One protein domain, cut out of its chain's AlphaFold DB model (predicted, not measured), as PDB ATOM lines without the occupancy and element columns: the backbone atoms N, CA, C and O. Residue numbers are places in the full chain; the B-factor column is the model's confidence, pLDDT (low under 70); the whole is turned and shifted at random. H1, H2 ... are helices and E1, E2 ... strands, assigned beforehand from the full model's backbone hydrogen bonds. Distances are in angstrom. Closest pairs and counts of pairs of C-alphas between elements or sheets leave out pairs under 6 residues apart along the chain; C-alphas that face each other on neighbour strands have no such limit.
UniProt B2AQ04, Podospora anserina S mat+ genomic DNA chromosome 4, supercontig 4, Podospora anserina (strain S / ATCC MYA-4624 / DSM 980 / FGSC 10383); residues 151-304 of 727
ATOM      1  N   THR A 151      12.547  57.666   9.057       55.50
ATOM      2  CA  THR A 151      11.743  58.768   8.536       55.50
ATOM      3  C   THR A 151      12.004  59.995   9.414       55.50
ATOM      4  O   THR A 151      12.557  59.892  10.508       55.50
ATOM      5  N   HIS A 152      11.638  61.191   8.947       48.88
ATOM      6  CA  HIS A 152      11.840  62.422   9.731       48.88
ATOM      7  C   HIS A 152      10.992  62.486  11.017       48.88
ATOM      8  O   HIS A 152      11.251  63.308  11.896       48.88
ATOM      9  N   ASP A 153       9.985  61.627  11.154       46.44
ATOM     10  CA  ASP A 153       9.223  61.437  12.390       46.44
ATOM     11  C   ASP A 153       9.853  60.434  13.368       46.44
ATOM     12  O   ASP A 153       9.288  60.180  14.427       46.44
ATOM     13  N   GLY A 154      11.036  59.898  13.053       49.81
ATOM     14  CA  GLY A 154      11.730  58.924  13.891       49.81
ATOM     15  C   GLY A 154      11.230  57.487  13.726       49.81
ATOM     16  O   GLY A 154      11.830  56.584  14.307       49.81
ATOM     17  N   GLY A 155      10.200  57.237  12.906       54.44
ATOM     18  CA  GLY A 155       9.867  55.883  12.456       54.44
ATOM     19  C   GLY A 155      10.997  55.305  11.599       54.44
ATOM     20  O   GLY A 155      11.801  56.044  11.051       54.44
ATOM     21  N   MET A 156      11.130  53.987  11.453       59.69
ATOM     22  CA  MET A 156      12.073  53.439  10.467       59.69
ATOM     23  C   MET A 156      11.451  53.381   9.062       59.69
ATOM     24  O   MET A 156      10.322  52.911   8.900       59.69
ATOM     25  N   ARG A 157      12.220  53.750   8.018       58.38
ATOM     26  CA  ARG A 157      11.894  53.612   6.574       58.38
ATOM     27  C   ARG A 157      11.919  52.152   6.110       58.38
ATOM     28  O   ARG A 157      12.546  51.780   5.117       58.38
ATOM     29  N   ILE A 158      11.208  51.293   6.823       55.03
ATOM     30  CA  ILE A 158      11.175  49.849   6.580       55.03
ATOM     31  C   ILE A 158      10.204  49.453   5.490       55.03
ATOM     32  O   ILE A 158      10.213  48.297   5.094       55.03
ATOM     33  N   LYS A 159       9.472  50.392   4.876       51.56
ATOM     34  CA  LYS A 159       8.710  50.090   3.653       51.56
ATOM     35  C   LYS A 159       9.551  49.331   2.607       51.56
ATOM     36  O   LYS A 159       9.029  48.411   1.993       51.56
ATOM     37  N   TRP A 160      10.855  49.613   2.497       52.09
ATOM     38  CA  TRP A 160      11.790  48.913   1.596       52.09
ATOM     39  C   TRP A 160      12.267  47.533   2.083       52.09
ATOM     40  O   TRP A 160      12.753  46.723   1.293       52.09
ATOM     41  N   TYR A 161      12.152  47.275   3.383       55.53
ATOM     42  CA  TYR A 161      12.558  46.037   4.053       55.53
ATOM     43  C   TYR A 161      11.357  45.218   4.553       55.53
ATOM     44  O   TYR A 161      11.539  44.262   5.308       55.53
ATOM     45  N   ARG A 162      10.135  45.593   4.144       52.69
ATOM     46  CA  ARG A 162       8.896  44.898   4.497       52.69
ATOM     47  C   ARG A 162       8.950  43.435   4.076       52.69
ATOM     48  O   ARG A 162       9.589  43.064   3.092       52.69
ATOM     49  N   SER A 163       8.209  42.611   4.814       50.16
ATOM     50  CA  SER A 163       8.064  41.172   4.579       50.16
ATOM     51  C   SER A 163       7.591  40.801   3.175       50.16
ATOM     52  O   SER A 163       7.786  39.659   2.759       50.16
ATOM     53  N   ASP A 164       6.968  41.752   2.484       53.19
ATOM     54  CA  ASP A 164       6.241  41.543   1.233       53.19
ATOM     55  C   ASP A 164       7.166  41.475   0.016       53.19
ATOM     56  O   ASP A 164       6.723  41.069  -1.054       53.19
ATOM     57  N   PHE A 165       8.449  41.810   0.189       60.75
ATOM     58  CA  PHE A 165       9.504  41.602  -0.800       60.75
ATOM     59  C   PHE A 165      10.401  40.445  -0.334       60.75
ATOM     60  O   PHE A 165      11.385  40.670   0.386       60.75
ATOM     61  N   PRO A 166      10.085  39.186  -0.710       67.06
ATOM     62  CA  PRO A 166      10.834  38.008  -0.271       67.06
ATOM     63  C   PRO A 166      12.337  38.136  -0.518       67.06
ATOM     64  O   PRO A 166      13.149  37.594   0.231       67.06
ATOM     65  N   GLU A 167      12.726  38.877  -1.553       66.62
ATOM     66  CA  GLU A 167      14.110  39.020  -1.969       66.62
ATOM     67  C   GLU A 167      14.886  40.082  -1.200       66.62
ATOM     68  O   GLU A 167      16.109  40.052  -1.287       66.62
ATOM     69  N   THR A 168      14.257  40.992  -0.453       70.31
ATOM     70  CA  THR A 168      14.966  41.995   0.371       70.31
ATOM     71  C   THR A 168      14.824  41.737   1.865       70.31
ATOM     72  O   THR A 168      15.648  42.233   2.631       70.31
ATOM     73  N   ARG A 169      13.865  40.893   2.268       78.50
ATOM     74  CA  ARG A 169      13.520  40.556   3.657       78.50
ATOM     75  C   ARG A 169      14.675  39.988   4.500       78.50
ATOM     76  O   ARG A 169      14.608  40.017   5.730       78.50
ATOM     77  N   GLY A 170      15.743  39.478   3.880       86.06
ATOM     78  CA  GLY A 170      16.844  38.812   4.589       86.06
ATOM     79  C   GLY A 170      16.329  37.598   5.368       86.06
ATOM     80  O   GLY A 170      15.586  36.790   4.822       86.06
ATOM     81  N   THR A 171      16.663  37.489   6.654       89.25
ATOM     82  CA  THR A 171      16.135  36.433   7.541       89.25
ATOM     83  C   THR A 171      14.682  36.661   7.948       89.25
ATOM     84  O   THR A 171      14.036  35.745   8.449       89.25
ATOM     85  N   GLY A 172      14.151  37.876   7.769       90.81
ATOM     86  CA  GLY A 172      12.767  38.207   8.101       90.81
ATOM     87  C   GLY A 172      12.414  38.139   9.582       90.81
ATOM     88  O   GLY A 172      11.223  38.126   9.895       90.81
ATOM     89  N   VAL A 173      13.425  38.077  10.459       94.19
ATOM     90  CA  VAL A 173      13.272  38.104  11.925       94.19
ATOM     91  C   VAL A 173      12.976  39.496  12.465       94.19
ATOM     92  O   VAL A 173      12.603  39.598  13.626       94.19
ATOM     93  N   TRP A 174      13.179  40.520  11.636       92.81
ATOM     94  CA  TRP A 174      12.785  41.896  11.887       92.81
ATOM     95  C   TRP A 174      11.607  42.234  10.970       92.81
ATOM     96  O   TRP A 174      11.678  41.966   9.765       92.81
ATOM     97  N   GLY A 175      10.533  42.772  11.528       89.12
ATOM     98  CA  GLY A 175       9.276  43.078  10.857       89.12
ATOM     99  C   GLY A 175       8.806  44.512  11.096       89.12
ATOM    100  O   GLY A 175       9.596  45.457  11.127       89.12
ATOM    101  N   GLU A 176       7.486  44.677  11.208       84.12
ATOM    102  CA  GLU A 176       6.840  45.981  11.392       84.12
ATOM    103  C   GLU A 176       7.115  46.604  12.762       84.12
ATOM    104  O   GLU A 176       6.944  47.814  12.915       84.12
ATOM    105  N   GLU A 177       7.592  45.821  13.739       88.69
ATOM    106  CA  GLU A 177       7.930  46.325  15.071       88.69
ATOM    107  C   GLU A 177       8.923  47.481  14.993       88.69
ATOM    108  O   GLU A 177       8.794  48.464  15.722       88.69
ATOM    109  N   LEU A 178       9.828  47.421  14.016       87.00
ATOM    110  CA  LEU A 178      10.827  48.439  13.772       87.00
ATOM    111  C   LEU A 178      10.229  49.797  13.327       87.00
ATOM    112  O   LEU A 178      10.829  50.846  13.547       87.00
ATOM    113  N   SER A 179       9.034  49.822  12.734       78.81
ATOM    114  CA  SER A 179       8.326  51.076  12.424       78.81
ATOM    115  C   SER A 179       7.605  51.673  13.638       78.81
ATOM    116  O   SER A 179       7.223  52.836  13.595       78.81
ATOM    117  N   SER A 180       7.432  50.900  14.713       80.75
ATOM    118  CA  SER A 180       6.683  51.278  15.923       80.75
ATOM    119  C   SER A 180       7.542  51.369  17.192       80.75
ATOM    120  O   SER A 180       7.008  51.438  18.302       80.75
ATOM    121  N   MET A 181       8.870  51.332  17.053       82.75
ATOM    122  CA  MET A 181       9.777  51.349  18.201       82.75
ATOM    123  C   MET A 181       9.719  52.686  18.928       82.75
ATOM    124  O   MET A 181       9.786  53.746  18.311       82.75
ATOM    125  N   LYS A 182       9.672  52.622  20.257       80.81
ATOM    126  CA  LYS A 182       9.736  53.811  21.115       80.81
ATOM    127  C   LYS A 182      11.157  54.110  21.576       80.81
ATOM    128  O   LYS A 182      11.592  55.253  21.532       80.81
ATOM    129  N   ASN A 183      11.897  53.069  21.964       86.88
ATOM    130  CA  ASN A 183      13.247  53.203  22.501       86.88
ATOM    131  C   ASN A 183      14.257  52.650  21.501       86.88
ATOM    132  O   ASN A 183      14.443  51.436  21.380       86.88
ATOM    133  N   VAL A 184      14.908  53.560  20.780       88.94
ATOM    134  CA  VAL A 184      15.966  53.236  19.824       88.94
ATOM    135  C   VAL A 184      17.276  53.857  20.291       88.94
ATOM    136  O   VAL A 184      17.364  55.062  20.550       88.94
ATOM    137  N   LEU A 185      18.312  53.029  20.382       90.31
ATOM    138  CA  LEU A 185      19.687  53.456  20.588       90.31
ATOM    139  C   LEU A 185      20.502  53.143  19.340       90.31
ATOM    140  O   LEU A 185      20.461  52.045  18.795       90.31
ATOM    141  N   LEU A 186      21.279  54.114  18.894       90.88
ATOM    142  CA  LEU A 186      22.109  53.984  17.714       90.88
ATOM    143  C   LEU A 186      23.575  54.108  18.109       90.88
ATOM    144  O   LEU A 186      23.977  55.090  18.731       90.88
ATOM    145  N   LEU A 187      24.370  53.119  17.714       91.75
ATOM    146  CA  LEU A 187      25.819  53.137  17.866       91.75
ATOM    147  C   LEU A 187      26.438  53.640  16.560       91.75
ATOM    148  O   LEU A 187      26.597  52.877  15.605       91.75
ATOM    149  N   GLU A 188      26.730  54.940  16.517       87.94
ATOM    150  CA  GLU A 188      27.283  55.604  15.331       87.94
ATOM    151  C   GLU A 188      28.773  55.320  15.147       87.94
ATOM    152  O   GLU A 188      29.185  54.883  14.071       87.94
ATOM    153  N   ASP A 189      29.564  55.543  16.199       88.69
ATOM    154  CA  ASP A 189      31.003  55.297  16.206       88.69
ATOM    155  C   ASP A 189      31.372  54.376  17.371       88.69
ATOM    156  O   ASP A 189      31.009  54.594  18.530       88.69
ATOM    157  N   PHE A 190      32.093  53.310  17.041       90.31
ATOM    158  CA  PHE A 190      32.589  52.339  17.996       90.31
ATOM    159  C   PHE A 190      34.016  51.975  17.616       90.31
ATOM    160  O   PHE A 190      34.259  51.190  16.695       90.31
ATOM    161  N   HIS A 191      34.959  52.544  18.356       90.81
ATOM    162  CA  HIS A 191      36.376  52.366  18.109       90.81
ATOM    163  C   HIS A 191      37.056  51.696  19.303       90.81
ATOM    164  O   HIS A 191      36.876  52.095  20.453       90.81
ATOM    165  N   VAL A 192      37.873  50.684  19.012       91.19
ATOM    166  CA  VAL A 192      38.818  50.105  19.967       91.19
ATOM    167  C   VAL A 192      40.209  50.299  19.392       91.19
ATOM    168  O   VAL A 192      40.523  49.749  18.324       91.19
ATOM    169  N   GLU A 193      41.018  51.062  20.118       92.00
ATOM    170  CA  GLU A 193      42.403  51.339  19.749       92.00
ATOM    171  C   GLU A 193      43.171  50.027  19.519       92.00
ATOM    172  O   GLU A 193      42.953  49.060  20.261       92.00
ATOM    173  N   PRO A 194      44.042  49.945  18.490       89.25
ATOM    174  CA  PRO A 194      44.698  48.704  18.083       89.25
ATOM    175  C   PRO A 194      45.353  47.920  19.221       89.25
ATOM    176  O   PRO A 194      45.170  46.703  19.291       89.25
ATOM    177  N   ASP A 195      46.020  48.610  20.144       94.19
ATOM    178  CA  ASP A 195      46.741  48.006  21.272       94.19
ATOM    179  C   ASP A 195      45.807  47.319  22.285       94.19
ATOM    180  O   ASP A 195      46.202  46.397  23.002       94.19
ATOM    181  N   TRP A 196      44.531  47.709  22.299       93.88
ATOM    182  CA  TRP A 196      43.493  47.170  23.180       93.88
ATOM    183  C   TRP A 196      42.604  46.117  22.504       93.88
ATOM    184  O   TRP A 196      41.731  45.512  23.141       93.88
ATOM    185  N   ARG A 197      42.811  45.850  21.208       90.44
ATOM    186  CA  ARG A 197      42.063  44.819  20.472       90.44
ATOM    187  C   ARG A 197      42.443  43.422  20.969       90.44
ATOM    188  O   ARG A 197      43.544  43.170  21.439       90.44
ATOM    189  N   GLY A 198      41.495  42.486  20.895       91.50
ATOM    190  CA  GLY A 198      41.696  41.106  21.362       91.50
ATOM    191  C   GLY A 198      41.664  40.918  22.887       91.50
ATOM    192  O   GLY A 198      41.594  39.784  23.346       91.50
ATOM    193  N   GLN A 199      41.610  41.997  23.677       96.56
ATOM    194  CA  GLN A 199      41.531  41.938  25.146       96.56
ATOM    195  C   GLN A 199      40.085  41.857  25.684       96.56
ATOM    196  O   GLN A 199      39.834  41.985  26.882       96.56
ATOM    197  N   GLY A 200      39.100  41.695  24.794       96.06
ATOM    198  CA  GLY A 200      37.676  41.655  25.147       96.06
ATOM    199  C   GLY A 200      37.070  43.008  25.544       96.06
ATOM    200  O   GLY A 200      35.903  43.045  25.926       96.06
ATOM    201  N   LEU A 201      37.817  44.117  25.437       96.31
ATOM    202  CA  LEU A 201      37.340  45.457  25.798       96.31
ATOM    203  C   LEU A 201      36.067  45.838  25.035       96.31
ATOM    204  O   LEU A 201      35.082  46.237  25.647       96.31
ATOM    205  N   GLY A 202      36.050  45.624  23.716       95.31
ATOM    206  CA  GLY A 202      34.877  45.951  22.912       95.31
ATOM    207  C   GLY A 202      33.619  45.183  23.339       95.31
ATOM    208  O   GLY A 202      32.545  45.764  23.462       95.31
ATOM    209  N   THR A 203      33.756  43.893  23.659       97.00
ATOM    210  CA  THR A 203      32.661  43.087  24.222       97.00
ATOM    211  C   THR A 203      32.178  43.662  25.549       97.00
ATOM    212  O   THR A 203      30.976  43.804  25.732       97.00
ATOM    213  N   LYS A 204      33.085  44.046  26.458       96.56
ATOM    214  CA  LYS A 204      32.702  44.647  27.746       96.56
ATOM    215  C   LYS A 204      31.918  45.946  27.567       96.56
ATOM    216  O   LYS A 204      30.916  46.120  28.250       96.56
ATOM    217  N   ILE A 205      32.327  46.812  26.636       95.12
ATOM    218  CA  ILE A 205      31.617  48.067  26.348       95.12
ATOM    219  C   ILE A 205      30.215  47.778  25.804       95.12
ATOM    220  O   ILE A 205      29.246  48.341  26.300       95.12
ATOM    221  N   VAL A 206      30.078  46.866  24.836       94.88
ATOM    222  CA  VAL A 206      28.756  46.508  24.296       94.88
ATOM    223  C   VAL A 206      27.860  45.919  25.386       94.88
ATOM    224  O   VAL A 206      26.716  46.335  25.509       94.88
ATOM    225  N   GLN A 207      28.372  45.010  26.222       94.62
ATOM    226  CA  GLN A 207      27.602  44.463  27.346       94.62
ATOM    227  C   GLN A 207      27.211  45.542  28.359       94.62
ATOM    228  O   GLN A 207      26.091  45.530  28.857       94.62
ATOM    229  N   TYR A 208      28.095  46.505  28.628       92.62
ATOM    230  CA  TYR A 208      27.771  47.646  29.477       92.62
ATOM    231  C   TYR A 208      26.606  48.452  28.897       92.62
ATOM    232  O   TYR A 208      25.612  48.650  29.584       92.62
ATOM    233  N   VAL A 209      26.673  48.825  27.615       91.06
ATOM    234  CA  VAL A 209      25.596  49.550  26.920       91.06
ATOM    235  C   VAL A 209      24.284  48.759  26.921       91.06
ATOM    236  O   VAL A 209      23.221  49.338  27.123       91.06
ATOM    237  N   LEU A 210      24.337  47.438  26.740       89.75
ATOM    238  CA  LEU A 210      23.149  46.583  26.818       89.75
ATOM    239  C   LEU A 210      22.543  46.556  28.228       89.75
ATOM    240  O   LEU A 210      21.321  46.558  28.361       89.75
ATOM    241  N   ASN A 211      23.379  46.586  29.267       89.19
ATOM    242  CA  ASN A 211      22.935  46.626  30.660       89.19
ATOM    243  C   ASN A 211      22.410  48.008  31.075       89.19
ATOM    244  O   ASN A 211      21.536  48.081  31.935       89.19
ATOM    245  N   LEU A 212      22.866  49.095  30.435       83.19
ATOM    246  CA  LEU A 212      22.317  50.440  30.660       83.19
ATOM    247  C   LEU A 212      20.808  50.505  30.380       83.19
ATOM    248  O   LEU A 212      20.120  51.347  30.954       83.19
ATOM    249  N   ASN A 213      20.281  49.608  29.542       77.50
ATOM    250  CA  ASN A 213      18.847  49.520  29.287       77.50
ATOM    251  C   ASN A 213      18.025  49.368  30.573       77.50
ATOM    252  O   ASN A 213      17.018  50.055  30.741       77.50
ATOM    253  N   GLU A 214      18.461  48.482  31.475       72.06
ATOM    254  CA  GLU A 214      17.749  48.217  32.731       72.06
ATOM    255  C   GLU A 214      17.679  49.475  33.605       72.06
ATOM    256  O   GLU A 214      16.685  49.697  34.297       72.06
ATOM    257  N   THR A 215      18.712  50.317  33.529       79.62
ATOM    258  CA  THR A 215      18.820  51.558  34.296       79.62
ATOM    259  C   THR A 215      17.988  52.692  33.694       79.62
ATOM    260  O   THR A 215      17.306  53.395  34.438       79.62
ATOM    261  N   TYR A 216      18.016  52.882  32.368       75.31
ATOM    262  CA  TYR A 216      17.484  54.100  31.733       75.31
ATOM    263  C   TYR A 216      16.132  53.940  31.038       75.31
ATOM    264  O   TYR A 216      15.342  54.881  31.040       75.31
ATOM    265  N   CYS A 217      15.835  52.777  30.459       73.56
ATOM    266  CA  CYS A 217      14.569  52.541  29.750       73.56
ATOM    267  C   CYS A 217      13.580  51.708  30.587       73.56
ATOM    268  O   CYS A 217      12.468  51.405  30.149       73.56
ATOM    269  N   GLY A 218      13.964  51.334  31.812       81.12
ATOM    270  CA  GLY A 218      13.136  50.552  32.719       81.12
ATOM    271  C   GLY A 218      12.797  49.171  32.150       81.12
ATOM    272  O   GLY A 218      13.671  48.426  31.717       81.12
ATOM    273  N   LYS A 219      11.507  48.804  32.188       79.12
ATOM    274  CA  LYS A 219      11.010  47.521  31.652       79.12
ATOM    275  C   LYS A 219      10.648  47.578  30.168       79.12
ATOM    276  O   LYS A 219      10.139  46.586  29.645       79.12
ATOM    277  N   GLU A 220      10.820  48.723  29.517       87.00
ATOM    278  CA  GLU A 220      10.483  48.842  28.107       87.00
ATOM    279  C   GLU A 220      11.538  48.170  27.223       87.00
ATOM    280  O   GLU A 220      12.710  48.026  27.581       87.00
ATOM    281  N   GLU A 221      11.092  47.710  26.058       90.12
ATOM    282  CA  GLU A 221      11.961  47.092  25.067       90.12
ATOM    283  C   GLU A 221      12.850  48.159  24.420       90.12
ATOM    284  O   GLU A 221      12.357  49.212  24.010       90.12
ATOM    285  N   LEU A 222      14.149  47.871  24.322       91.38
ATOM    286  CA  LEU A 222      15.140  48.724  23.674       91.38
ATOM    287  C   LEU A 222      15.697  48.024  22.450       91.38
ATOM    288  O   LEU A 222      16.129  46.870  22.516       91.38
ATOM    289  N   TYR A 223      15.762  48.783  21.365       92.88
ATOM    290  CA  TYR A 223      16.322  48.354  20.101       92.88
ATOM    291  C   TYR A 223      17.627  49.098  19.846       92.88
ATOM    292  O   TYR A 223      17.663  50.327  19.837       92.88
ATOM    293  N   LEU A 224      18.713  48.357  19.647       94.44
ATOM    294  CA  LEU A 224      20.022  48.917  19.344       94.44
ATOM    295  C   LEU A 224      20.361  48.678  17.882       94.44
ATOM    296  O   LEU A 224      20.277  47.542  17.424       94.44
ATOM    297  N   PHE A 225      20.817  49.711  17.183       94.69
ATOM    298  CA  PHE A 225      21.264  49.621  15.797       94.69
ATOM    299  C   PHE A 225      22.744  49.924  15.674       94.69
ATOM    300  O   PHE A 225      23.276  50.821  16.326       94.69
ATOM    301  N   VAL A 226      23.397  49.189  14.784       94.88
ATOM    302  CA  VAL A 226      24.787  49.415  14.415       94.88
ATOM    303  C   VAL A 226      24.992  49.113  12.943       94.88
ATOM    304  O   VAL A 226      24.333  48.247  12.366       94.88
ATOM    305  N   ARG A 227      25.938  49.815  12.329       92.56
ATOM    306  CA  ARG A 227      26.386  49.552  10.965       92.56
ATOM    307  C   ARG A 227      27.807  49.005  11.014       92.56
ATOM    308  O   ARG A 227      28.740  49.798  11.138       92.56
ATOM    309  N   PRO A 228      28.013  47.679  10.935       92.00
ATOM    310  CA  PRO A 228      29.346  47.101  11.006       92.00
ATOM    311  C   PRO A 228      30.195  47.590   9.838       92.00
ATOM    312  O   PRO A 228      30.031  47.162   8.695       92.00
ATOM    313  N   ARG A 229      31.099  48.522  10.114       85.19
ATOM    314  CA  ARG A 229      32.020  49.063   9.123       85.19
ATOM    315  C   ARG A 229      33.436  49.052   9.664       85.19
ATOM    316  O   ARG A 229      33.625  49.187  10.872       85.19
ATOM    317  N   PRO A 230      34.432  48.894   8.777       82.00
ATOM    318  CA  PRO A 230      35.795  49.255   9.109       82.00
ATOM    319  C   PRO A 230      35.821  50.693   9.614       82.00
ATOM    320  O   PRO A 230      35.150  51.556   9.043       82.00
ATOM    321  N   ASP A 231      36.619  50.938  10.645       81.88
ATOM    322  CA  ASP A 231      36.920  52.295  11.078       81.88
ATOM    323  C   ASP A 231      37.430  53.103   9.866       81.88
ATOM    324  O   ASP A 231      38.401  52.678   9.223       81.88
ATOM    325  N   PRO A 232      36.809  54.250   9.528       75.75
ATOM    326  CA  PRO A 232      37.267  55.114   8.449       75.75
ATOM    327  C   PRO A 232      38.753  55.481   8.551       75.75
ATOM    328  O   PRO A 232      39.410  55.628   7.522       75.75
ATOM    329  N   ARG A 233      39.312  55.595   9.763       81.31
ATOM    330  CA  ARG A 233      40.734  55.903   9.992       81.31
ATOM    331  C   ARG A 233      41.623  54.743   9.557       81.31
ATOM    332  O   ARG A 233      42.615  54.946   8.859       81.31
ATOM    333  N   GLU A 234      41.247  53.520   9.923       78.31
ATOM    334  CA  GLU A 234      41.936  52.297   9.504       78.31
ATOM    335  C   GLU A 234      41.796  52.087   7.993       78.31
ATOM    336  O   GLU A 234      42.775  51.788   7.308       78.31
ATOM    337  N   TYR A 235      40.606  52.346   7.451       75.62
ATOM    338  CA  TYR A 235      40.350  52.274   6.020       75.62
ATOM    339  C   TYR A 235      41.183  53.287   5.226       75.62
ATOM    340  O   TYR A 235      41.805  52.906   4.239       75.62
ATOM    341  N   SER A 236      41.269  54.544   5.666       75.69
ATOM    342  CA  SER A 236      42.090  55.580   5.023       75.69
ATOM    343  C   SER A 236      43.583  55.251   5.063       75.69
ATOM    344  O   SER A 236      44.270  55.413   4.053       75.69
ATOM    345  N   ARG A 237      44.089  54.723   6.188       77.81
ATOM    346  CA  ARG A 237      45.480  54.243   6.296       77.81
ATOM    347  C   ARG A 237      45.757  53.115   5.301       77.81
ATOM    348  O   ARG A 237      46.781  53.130   4.623       77.81
ATOM    349  N   LEU A 238      44.824  52.174   5.167       70.19
ATOM    350  CA  LEU A 238      44.936  51.075   4.211       70.19
ATOM    351  C   LEU A 238      44.813  51.557   2.762       70.19
ATOM    352  O   LEU A 238      45.614  51.157   1.930       70.19
ATOM    353  N   LEU A 239      43.883  52.460   2.449       67.44
ATOM    354  CA  LEU A 239      43.734  53.033   1.108       67.44
ATOM    355  C   LEU A 239      44.975  53.804   0.649       67.44
ATOM    356  O   LEU A 239      45.353  53.702  -0.516       67.44
ATOM    357  N   GLY A 240      45.627  54.545   1.551       69.38
ATOM    358  CA  GLY A 240      46.877  55.249   1.247       69.38
ATOM    359  C   GLY A 240      48.013  54.301   0.843       69.38
ATOM    360  O   GLY A 240      48.826  54.641  -0.019       69.38
ATOM    361  N   LEU A 241      48.028  53.093   1.415       64.12
ATOM    362  CA  LEU A 241      48.983  52.026   1.100       64.12
ATOM    363  C   LEU A 241      48.581  51.220  -0.147       64.12
ATOM    364  O   LEU A 241      49.436  50.703  -0.863       64.12
ATOM    365  N   LEU A 242      47.284  51.143  -0.436       59.75
ATOM    366  CA  LEU A 242      46.686  50.288  -1.454       59.75
ATOM    367  C   LEU A 242      46.246  51.119  -2.669       59.75
ATOM    368  O   LEU A 242      45.058  51.254  -2.966       59.75
ATOM    369  N   ARG A 243      47.212  51.674  -3.418       56.16
ATOM    370  CA  ARG A 243      46.948  52.317  -4.722       56.16
ATOM    371  C   ARG A 243      46.487  51.274  -5.757       56.16
ATOM    372  O   ARG A 243      47.277  50.818  -6.578       56.16
ATOM    373  N   GLY A 244      45.204  50.910  -5.737       56.62
ATOM    374  CA  GLY A 244      44.522  50.183  -6.822       56.62
ATOM    375  C   GLY A 244      44.235  48.688  -6.611       56.62
ATOM    376  O   GLY A 244      43.563  48.088  -7.446       56.62
ATOM    377  N   ALA A 245      44.668  48.088  -5.505       46.62
ATOM    378  CA  ALA A 245      44.350  46.712  -5.097       46.62
ATOM    379  C   ALA A 245      44.338  46.728  -3.563       46.62
ATOM    380  O   ALA A 245      45.338  47.118  -2.991       46.62
ATOM    381  N   ASP A 246      43.260  46.497  -2.812       61.12
ATOM    382  CA  ASP A 246      42.476  45.272  -2.818       61.12
ATOM    383  C   ASP A 246      41.130  45.450  -2.086       61.12
ATOM    384  O   ASP A 246      41.050  45.492  -0.857       61.12
ATOM    385  N   VAL A 247      40.036  45.414  -2.849       65.25
ATOM    386  CA  VAL A 247      38.675  45.130  -2.349       65.25
ATOM    387  C   VAL A 247      38.625  43.903  -1.402       65.25
ATOM    388  O   VAL A 247      37.871  43.944  -0.426       65.25
ATOM    389  N   PRO A 248      39.444  42.840  -1.593       75.81
ATOM    390  CA  PRO A 248      39.563  41.745  -0.625       75.81
ATOM    391  C   PRO A 248      39.882  42.159   0.820       75.81
ATOM    392  O   PRO A 248      39.287  41.593   1.741       75.81
ATOM    393  N   VAL A 249      40.769  43.142   1.028       78.19
ATOM    394  CA  VAL A 249      41.173  43.594   2.373       78.19
ATOM    395  C   VAL A 249      40.001  44.276   3.070       78.19
ATOM    396  O   VAL A 249      39.675  43.932   4.206       78.19
ATOM    397  N   TYR A 250      39.292  45.162   2.364       77.00
ATOM    398  CA  TYR A 250      38.082  45.801   2.883       77.00
ATOM    399  C   TYR A 250      37.041  44.762   3.317       77.00
ATOM    400  O   TYR A 250      36.587  44.777   4.459       77.00
ATOM    401  N   HIS A 251      36.730  43.784   2.459       79.25
ATOM    402  CA  HIS A 251      35.784  42.720   2.810       79.25
ATOM    403  C   HIS A 251      36.252  41.843   3.971       79.25
ATOM    404  O   HIS A 251      35.426  41.272   4.679       79.25
ATOM    405  N   GLN A 252      37.558  41.663   4.161       83.75
ATOM    406  CA  GLN A 252      38.073  40.934   5.315       83.75
ATOM    407  C   GLN A 252      37.838  41.713   6.613       83.75
ATOM    408  O   GLN A 252      37.413  41.119   7.602       83.75
ATOM    409  N   ILE A 253      38.074  43.026   6.610       83.31
ATOM    410  CA  ILE A 253      37.881  43.876   7.792       83.31
ATOM    411  C   ILE A 253      36.393  44.021   8.110       83.31
ATOM    412  O   ILE A 253      36.002  43.816   9.257       83.31
ATOM    413  N   THR A 254      35.548  44.254   7.102       85.50
ATOM    414  CA  THR A 254      34.090  44.284   7.282       85.50
ATOM    415  C   THR A 254      33.580  42.970   7.866       85.50
ATOM    416  O   THR A 254      32.858  42.996   8.854       85.50
ATOM    417  N   ARG A 255      34.045  41.813   7.364       88.81
ATOM    418  CA  ARG A 255      33.672  40.502   7.927       88.81
ATOM    419  C   ARG A 255      34.067  40.342   9.393       88.81
ATOM    420  O   ARG A 255      33.331  39.723  10.151       88.81
ATOM    421  N   ARG A 256      35.219  40.883   9.808       90.44
ATOM    422  CA  ARG A 256      35.630  40.869  11.223       90.44
ATOM    423  C   ARG A 256      34.699  41.722  12.081       90.44
ATOM    424  O   ARG A 256      34.309  41.274  13.155       90.44
ATOM    425  N   ALA A 257      34.323  42.908  11.601       92.19
ATOM    426  CA  ALA A 257      33.363  43.771  12.286       92.19
ATOM    427  C   ALA A 257      31.982  43.099  12.392       92.19
ATOM    428  O   ALA A 257      31.417  43.026  13.477       92.19
ATOM    429  N   GLU A 258      31.462  42.540  11.298       93.56
ATOM    430  CA  GLU A 258      30.190  41.803  11.282       93.56
ATOM    431  C   GLU A 258      30.216  40.605  12.243       93.56
ATOM    432  O   GLU A 258      29.305  40.446  13.055       93.56
ATOM    433  N   ALA A 259      31.286  39.803  12.219       94.31
ATOM    434  CA  ALA A 259      31.454  38.669  13.126       94.31
ATOM    435  C   ALA A 259      31.470  39.100  14.602       94.31
ATOM    436  O   ALA A 259      30.858  38.436  15.442       94.31
ATOM    437  N   PHE A 260      32.119  40.225  14.922       95.50
ATOM    438  CA  PHE A 260      32.099  40.797  16.269       95.50
ATOM    439  C   PHE A 260      30.667  41.115  16.720       95.50
ATOM    440  O   PHE A 260      30.245  40.636  17.775       95.50
ATOM    441  N   TRP A 261      29.892  41.848  15.917       96.75
ATOM    442  CA  TRP A 261      28.519  42.224  16.274       96.75
ATOM    443  C   TRP A 261      27.584  41.011  16.369       96.75
ATOM    444  O   TRP A 261      26.794  40.914  17.312       96.75
ATOM    445  N   ARG A 262      27.730  40.020  15.482       96.69
ATOM    446  CA  ARG A 262      27.000  38.742  15.576       96.69
ATOM    447  C   ARG A 262      27.277  38.001  16.873       96.69
ATOM    448  O   ARG A 262      26.339  37.484  17.490       96.69
ATOM    449  N   ALA A 263      28.539  37.982  17.303       96.44
ATOM    450  CA  ALA A 263      28.944  37.384  18.570       96.44
ATOM    451  C   ALA A 263      28.349  38.119  19.784       96.44
ATOM    452  O   ALA A 263      28.135  37.492  20.817       96.44
ATOM    453  N   GLN A 264      28.015  39.410  19.656       96.94
ATOM    454  CA  GLN A 264      27.277  40.170  20.676       96.94
ATOM    455  C   GLN A 264      25.750  39.969  20.612       96.94
ATOM    456  O   GLN A 264      25.007  40.565  21.388       96.94
ATOM    457  N   GLY A 265      25.254  39.120  19.708       96.56
ATOM    458  CA  GLY A 265      23.827  38.821  19.572       96.56
ATOM    459  C   GLY A 265      23.061  39.778  18.660       96.56
ATOM    460  O   GLY A 265      21.839  39.675  18.588       96.56
ATOM    461  N   PHE A 266      23.750  40.680  17.955       97.44
ATOM    462  CA  PHE A 266      23.131  41.488  16.907       97.44
ATOM    463  C   PHE A 266      22.860  40.625  15.671       97.44
ATOM    464  O   PHE A 266      23.607  39.684  15.381       97.44
ATOM    465  N   ARG A 267      21.802  40.941  14.926       97.06
ATOM    466  CA  ARG A 267      21.412  40.250  13.687       97.06
ATOM    467  C   ARG A 267      21.123  41.247  12.583       97.06
ATOM    468  O   ARG A 267      20.675  42.357  12.864       97.06
ATOM    469  N   ARG A 268      21.371  40.852  11.337       94.38
ATOM    470  CA  ARG A 268      21.215  41.731  10.179       94.38
ATOM    471  C   ARG A 268      19.755  42.150  10.015       94.38
ATOM    472  O   ARG A 268      18.845  41.331  10.139       94.38
ATOM    473  N   VAL A 269      19.532  43.429   9.729       92.44
ATOM    474  CA  VAL A 269      18.208  43.967   9.405       92.44
ATOM    475  C   VAL A 269      17.987  43.776   7.914       92.44
ATOM    476  O   VAL A 269      18.542  44.508   7.090       92.44
ATOM    477  N   ALA A 270      17.194  42.766   7.565       87.50
ATOM    478  CA  ALA A 270      16.889  42.428   6.182       87.50
ATOM    479  C   ALA A 270      18.172  42.180   5.349       87.50
ATOM    480  O   ALA A 270      19.110  41.553   5.842       87.50
ATOM    481  N   LYS A 271      18.247  42.639   4.095       83.56
ATOM    482  CA  LYS A 271      19.483  42.608   3.278       83.56
ATOM    483  C   LYS A 271      20.346  43.873   3.394       83.56
ATOM    484  O   LYS A 271      21.191  44.127   2.537       83.56
ATOM    485  N   SER A 272      20.127  44.688   4.422       84.62
ATOM    486  CA  SER A 272      20.891  45.921   4.617       84.62
ATOM    487  C   SER A 272      22.285  45.663   5.206       84.62
ATOM    488  O   SER A 272      22.617  44.556   5.637       84.62
ATOM    489  N   ASP A 273      23.110  46.710   5.255       85.88
ATOM    490  CA  ASP A 273      24.367  46.718   6.011       85.88
ATOM    491  C   ASP A 273      24.178  47.082   7.495       85.88
ATOM    492  O   ASP A 273      25.159  47.288   8.209       85.88
ATOM    493  N   TRP A 274      22.929  47.134   7.966       91.81
ATOM    494  CA  TRP A 274      22.575  47.385   9.355       91.81
ATOM    495  C   TRP A 274      22.347  46.097  10.126       91.81
ATOM    496  O   TRP A 274      21.830  45.102   9.616       91.81
ATOM    497  N   PHE A 275      22.713  46.153  11.396       95.25
ATOM    498  CA  PHE A 275      22.487  45.124  12.386       95.25
ATOM    499  C   PHE A 275      21.676  45.723  13.523       95.25
ATOM    500  O   PHE A 275      21.903  46.869  13.914       95.25
ATOM    501  N   ALA A 276      20.757  44.933  14.059       96.19
ATOM    502  CA  ALA A 276      19.942  45.313  15.195       96.19
ATOM    503  C   ALA A 276      20.056  44.296  16.331       96.19
ATOM    504  O   ALA A 276      20.407  43.128  16.131       96.19
ATOM    505  N   TYR A 277      19.749  44.752  17.534       96.12
ATOM    506  CA  TYR A 277      19.615  43.965  18.750       96.12
ATOM    507  C   TYR A 277      18.359  44.436  19.480       96.12
ATOM    508  O   TYR A 277      18.088  45.629  19.501       96.12
ATOM    509  N   THR A 278      17.626  43.522  20.111       94.94
ATOM    510  CA  THR A 278      16.553  43.872  21.052       94.94
ATOM    511  C   THR A 278      16.796  43.207  22.402       94.94
ATOM    512  O   THR A 278      17.310  42.083  22.471       94.94
ATOM    513  N   THR A 279      16.435  43.905  23.479       93.50
ATOM    514  CA  THR A 279      16.469  43.381  24.852       93.50
ATOM    515  C   THR A 279      15.366  42.359  25.133       93.50
ATOM    516  O   THR A 279      15.463  41.608  26.104       93.50
ATOM    517  N   ASN A 280      14.369  42.237  24.255       93.38
ATOM    518  CA  ASN A 280      13.353  41.197  24.328       93.38
ATOM    519  C   ASN A 280      13.944  39.813  24.022       93.38
ATOM    520  O   ASN A 280      14.224  39.467  22.873       93.38
ATOM    521  N   ALA A 281      14.101  38.997  25.066       94.56
ATOM    522  CA  ALA A 281      14.667  37.654  24.972       94.56
ATOM    523  C   ALA A 281      13.849  36.695  24.084       94.56
ATOM    524  O   ALA A 281      14.415  35.752  23.527       94.56
ATOM    525  N   ASP A 282      12.546  36.938  23.926       96.06
ATOM    526  CA  ASP A 282      11.649  36.092  23.136       96.06
ATOM    527  C   ASP A 282      11.633  36.440  21.645       96.06
ATOM    528  O   ASP A 282      11.143  35.634  20.838       96.06
ATOM    529  N   HIS A 283      12.198  37.595  21.276       96.06
ATOM    530  CA  HIS A 283      12.214  38.090  19.907       96.06
ATOM    531  C   HIS A 283      12.896  37.089  18.951       96.06
ATOM    532  O   HIS A 283      13.944  36.527  19.293       96.06
ATOM    533  N   PRO A 284      12.364  36.851  17.734       96.88
ATOM    534  CA  PRO A 284      12.902  35.852  16.807       96.88
ATOM    535  C   PRO A 284      14.396  36.012  16.498       96.88
ATOM    536  O   PRO A 284      15.112  35.016  16.388       96.88
ATOM    537  N   SER A 285      14.901  37.250  16.440       96.69
ATOM    538  CA  SER A 285      16.330  37.523  16.220       96.69
ATOM    539  C   SER A 285      17.242  36.927  17.304       96.69
ATOM    540  O   SER A 285      18.385  36.578  17.016       96.69
ATOM    541  N   ARG A 286      16.740  36.714  18.529       96.38
ATOM    542  CA  ARG A 286      17.481  36.077  19.635       96.38
ATOM    543  C   ARG A 286      17.648  34.573  19.456       96.38
ATOM    544  O   ARG A 286      18.571  33.988  20.016       96.38
ATOM    545  N   LYS A 287      16.764  33.952  18.674       96.75
ATOM    546  CA  LYS A 287      16.770  32.514  18.368       96.75
ATOM    547  C   LYS A 287      17.537  32.206  17.082       96.75
ATOM    548  O   LYS A 287      17.856  31.049  16.831       96.75
ATOM    549  N   LEU A 288      17.846  33.232  16.286       96.62
ATOM    550  CA  LEU A 288      18.583  33.104  15.037       96.62
ATOM    551  C   LEU A 288      20.057  32.783  15.315       96.62
ATOM    552  O   LEU A 288      20.740  33.527  16.034       96.62
ATOM    553  N   THR A 289      20.567  31.690  14.746       96.88
ATOM    554  CA  THR A 289      21.982  31.335  14.898       96.88
ATOM    555  C   THR A 289      22.871  32.261  14.064       96.88
ATOM    556  O   THR A 289      22.412  32.920  13.133       96.88
ATOM    557  N   ILE A 290      24.165  32.326  14.397       95.62
ATOM    558  CA  ILE A 290      25.141  33.087  13.601       95.62
ATOM    559  C   ILE A 290      25.193  32.549  12.164       95.62
ATOM    560  O   ILE A 290      25.227  33.341  11.231       95.62
ATOM    561  N   ALA A 291      25.136  31.224  11.988       93.75
ATOM    562  CA  ALA A 291      25.186  30.588  10.675       93.75
ATOM    563  C   ALA A 291      23.962  30.930   9.807       93.75
ATOM    564  O   ALA A 291      24.117  31.196   8.617       93.75
ATOM    565  N   ASP A 292      22.763  30.978  10.399       92.25
ATOM    566  CA  ASP A 292      21.538  31.345   9.675       92.25
ATOM    567  C   ASP A 292      21.552  32.820   9.234       92.25
ATOM    568  O   ASP A 292      21.081  33.152   8.150       92.25
ATOM    569  N   ASP A 293      22.124  33.713  10.049       90.12
ATOM    570  CA  ASP A 293      22.316  35.123   9.683       90.12
ATOM    571  C   ASP A 293      23.424  35.301   8.626       90.12
ATOM    572  O   ASP A 293      23.291  36.097   7.699       90.12
ATOM    573  N   GLU A 294      24.509  34.526   8.721       84.62
ATOM    574  CA  GLU A 294      25.611  34.510   7.748       84.62
ATOM    575  C   GLU A 294      25.215  33.944   6.384       84.62
ATOM    576  O   GLU A 294      25.825  34.311   5.377       84.62
ATOM    577  N   ALA A 295      24.187  33.098   6.310       78.69
ATOM    578  CA  ALA A 295      23.644  32.641   5.035       78.69
ATOM    579  C   ALA A 295      23.176  33.824   4.165       78.69
ATOM    580  O   ALA A 295      23.376  33.802   2.952       78.69
ATOM    581  N   ILE A 296      22.691  34.916   4.778       74.12
ATOM    582  CA  ILE A 296      22.378  36.157   4.050       74.12
ATOM    583  C   ILE A 296      23.642  36.758   3.435       74.12
ATOM    584  O   ILE A 296      23.600  37.277   2.322       74.12
ATOM    585  N   ASP A 297      24.783  36.696   4.128       70.56
ATOM    586  CA  ASP A 297      26.038  37.184   3.559       70.56
ATOM    587  C   ASP A 297      26.440  36.354   2.356       70.56
ATOM    588  O   ASP A 297      27.063  36.900   1.459       70.56
ATOM    589  N   HIS A 298      26.144  35.052   2.348       58.88
ATOM    590  CA  HIS A 298      26.390  34.193   1.197       58.88
ATOM    591  C   HIS A 298      25.517  34.575   0.012       58.88
ATOM    592  O   HIS A 298      26.066  34.678  -1.077       58.88
ATOM    593  N   ASP A 299      24.245  34.910   0.219       59.31
ATOM    594  CA  ASP A 299      23.404  35.477  -0.838       59.31
ATOM    595  C   ASP A 299      23.981  36.814  -1.318       59.31
ATOM    596  O   ASP A 299      24.236  37.001  -2.503       59.31
ATOM    597  N   LEU A 300      24.296  37.734  -0.398       59.56
ATOM    598  CA  LEU A 300      24.922  39.027  -0.709       59.56
ATOM    599  C   LEU A 300      26.291  38.874  -1.391       59.56
ATOM    600  O   LEU A 300      26.701  39.747  -2.148       59.56
ATOM    601  N   LYS A 301      26.996  37.772  -1.133       58.44
ATOM    602  CA  LYS A 301      28.261  37.367  -1.757       58.44
ATOM    603  C   LYS A 301      28.038  36.615  -3.063       58.44
ATOM    604  O   LYS A 301      28.873  36.722  -3.940       58.44
ATOM    605  N   GLU A 302      26.935  35.935  -3.291       52.78
ATOM    606  CA  GLU A 302      26.580  35.485  -4.637       52.78
ATOM    607  C   GLU A 302      26.259  36.708  -5.518       52.78
ATOM    608  O   GLU A 302      26.631  36.764  -6.692       52.78
ATOM    609  N   PHE A 303      25.737  37.772  -4.897       51.19
ATOM    610  CA  PHE A 303      25.632  39.113  -5.473       51.19
ATOM    611  C   PHE A 303      26.930  39.962  -5.394       51.19
ATOM    612  O   PHE A 303      26.978  41.012  -6.032       51.19
ATOM    613  N   GLY A 304      27.989  39.547  -4.673       43.81
ATOM    614  CA  GLY A 304      29.094  40.442  -4.245       43.81
ATOM    615  C   GLY A 304      30.521  39.859  -4.111       43.81
ATOM    616  O   GLY A 304      31.483  40.610  -3.956       43.81
TER     617      GLY A 304
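Overview. This is residues 151 to 304 of the 727 residues of an uncharacterized protein of Podospora anserina (strain S / ATCC MYA-4624 / DSM 980 / FGSC 10383) (UniProt B2AQ04). A small three-stranded sheet has the long helix H3 laid along one face, while H4 and H5 run out from the sheet's neighbourhood and back as a helical arm whose turn, residues 240 to 245, sticks out. H7 runs back beside H5, opposite ways, and the short H1 and H2 sit near each other away from that arm. The printed part has 154 residues, with seven named helices and three named strands in the order H1 H2 E1 H3 E2 H4 H5 E3 H6 H7; the sheet, E1 E2 E3, is mixed, and the class is mostly helix. The whole is compact, with a radius of gyration of the C-alphas of 16.5 A and spans of 48 by 37 by 33 A.

Along the chain. Start at H1, residues 158 to 161, with C-alpha 158 at (11.175, 49.849, 6.580); H2 follows at 176 to 179. Strand E1, residues 183 to 187, runs 13.4 A, and H3, 201 to 216, runs 22.5 A. E2, 222 to 226, also runs 13.4 A. Find H4 at 232 to 241, 14.2 A long, then H5 from C-alpha 247 at (38.675, 45.130, -2.349) to 263, 24.3 A. E3 is 275 to 278, H6 is 284 to 287, and H7, 290 to 302, runs 18.5 A to C-alpha 302 at (26.580, 35.485, -4.637).

Arrangement. Begin at the inner strand E2: E1 is its parallel neighbour, with N 185 and O 223 2.8 A apart, and E3 its antiparallel one, with N 224 and O 277 2.8 A apart. E1, H3 and E2 form a strand-helix-strand unit, two parallel neighbour strands with a helix between, and its crossover is right-handed. H3 and the sheet make two layers, a helix on one face, at a height over the sheet of 10.5 A; H3 runs along the strands, at 21 degrees to E2 on the local plane. H5 only grazes the sheet with residues 258 to 262, and H6 with 284 to 286. H5 is close to but not clearly touching H7, closest at the C-alphas of Arg 262 and Ile 290, 6.3 A, and likewise H4, at Tyr 235 and Tyr 250, 7.5 A. H1 and H2 only just touch, with 3 pairs of C-alphas within 8 A, closest at Ile 158 and Ser 179, 6.6 A. Every O i to N i+4 pair is within hydrogen-bond range in H4 and H5, against 9 of 12 in H3 and 7 of 9 in H7; H1, H2 and H6 are too short for one.

Size, cuts and confidence. The two C-alphas farthest apart are those of Lys 219 and Arg 243, 51.4 A. The printed part has no cut, and the links H1 to H2, E1 to H3 and H5 to E3 are long. Look for pLDDT under 70 at residues 151 to 167, 239 to 247 and 298 to 304; the mean of the printed part is 81.7.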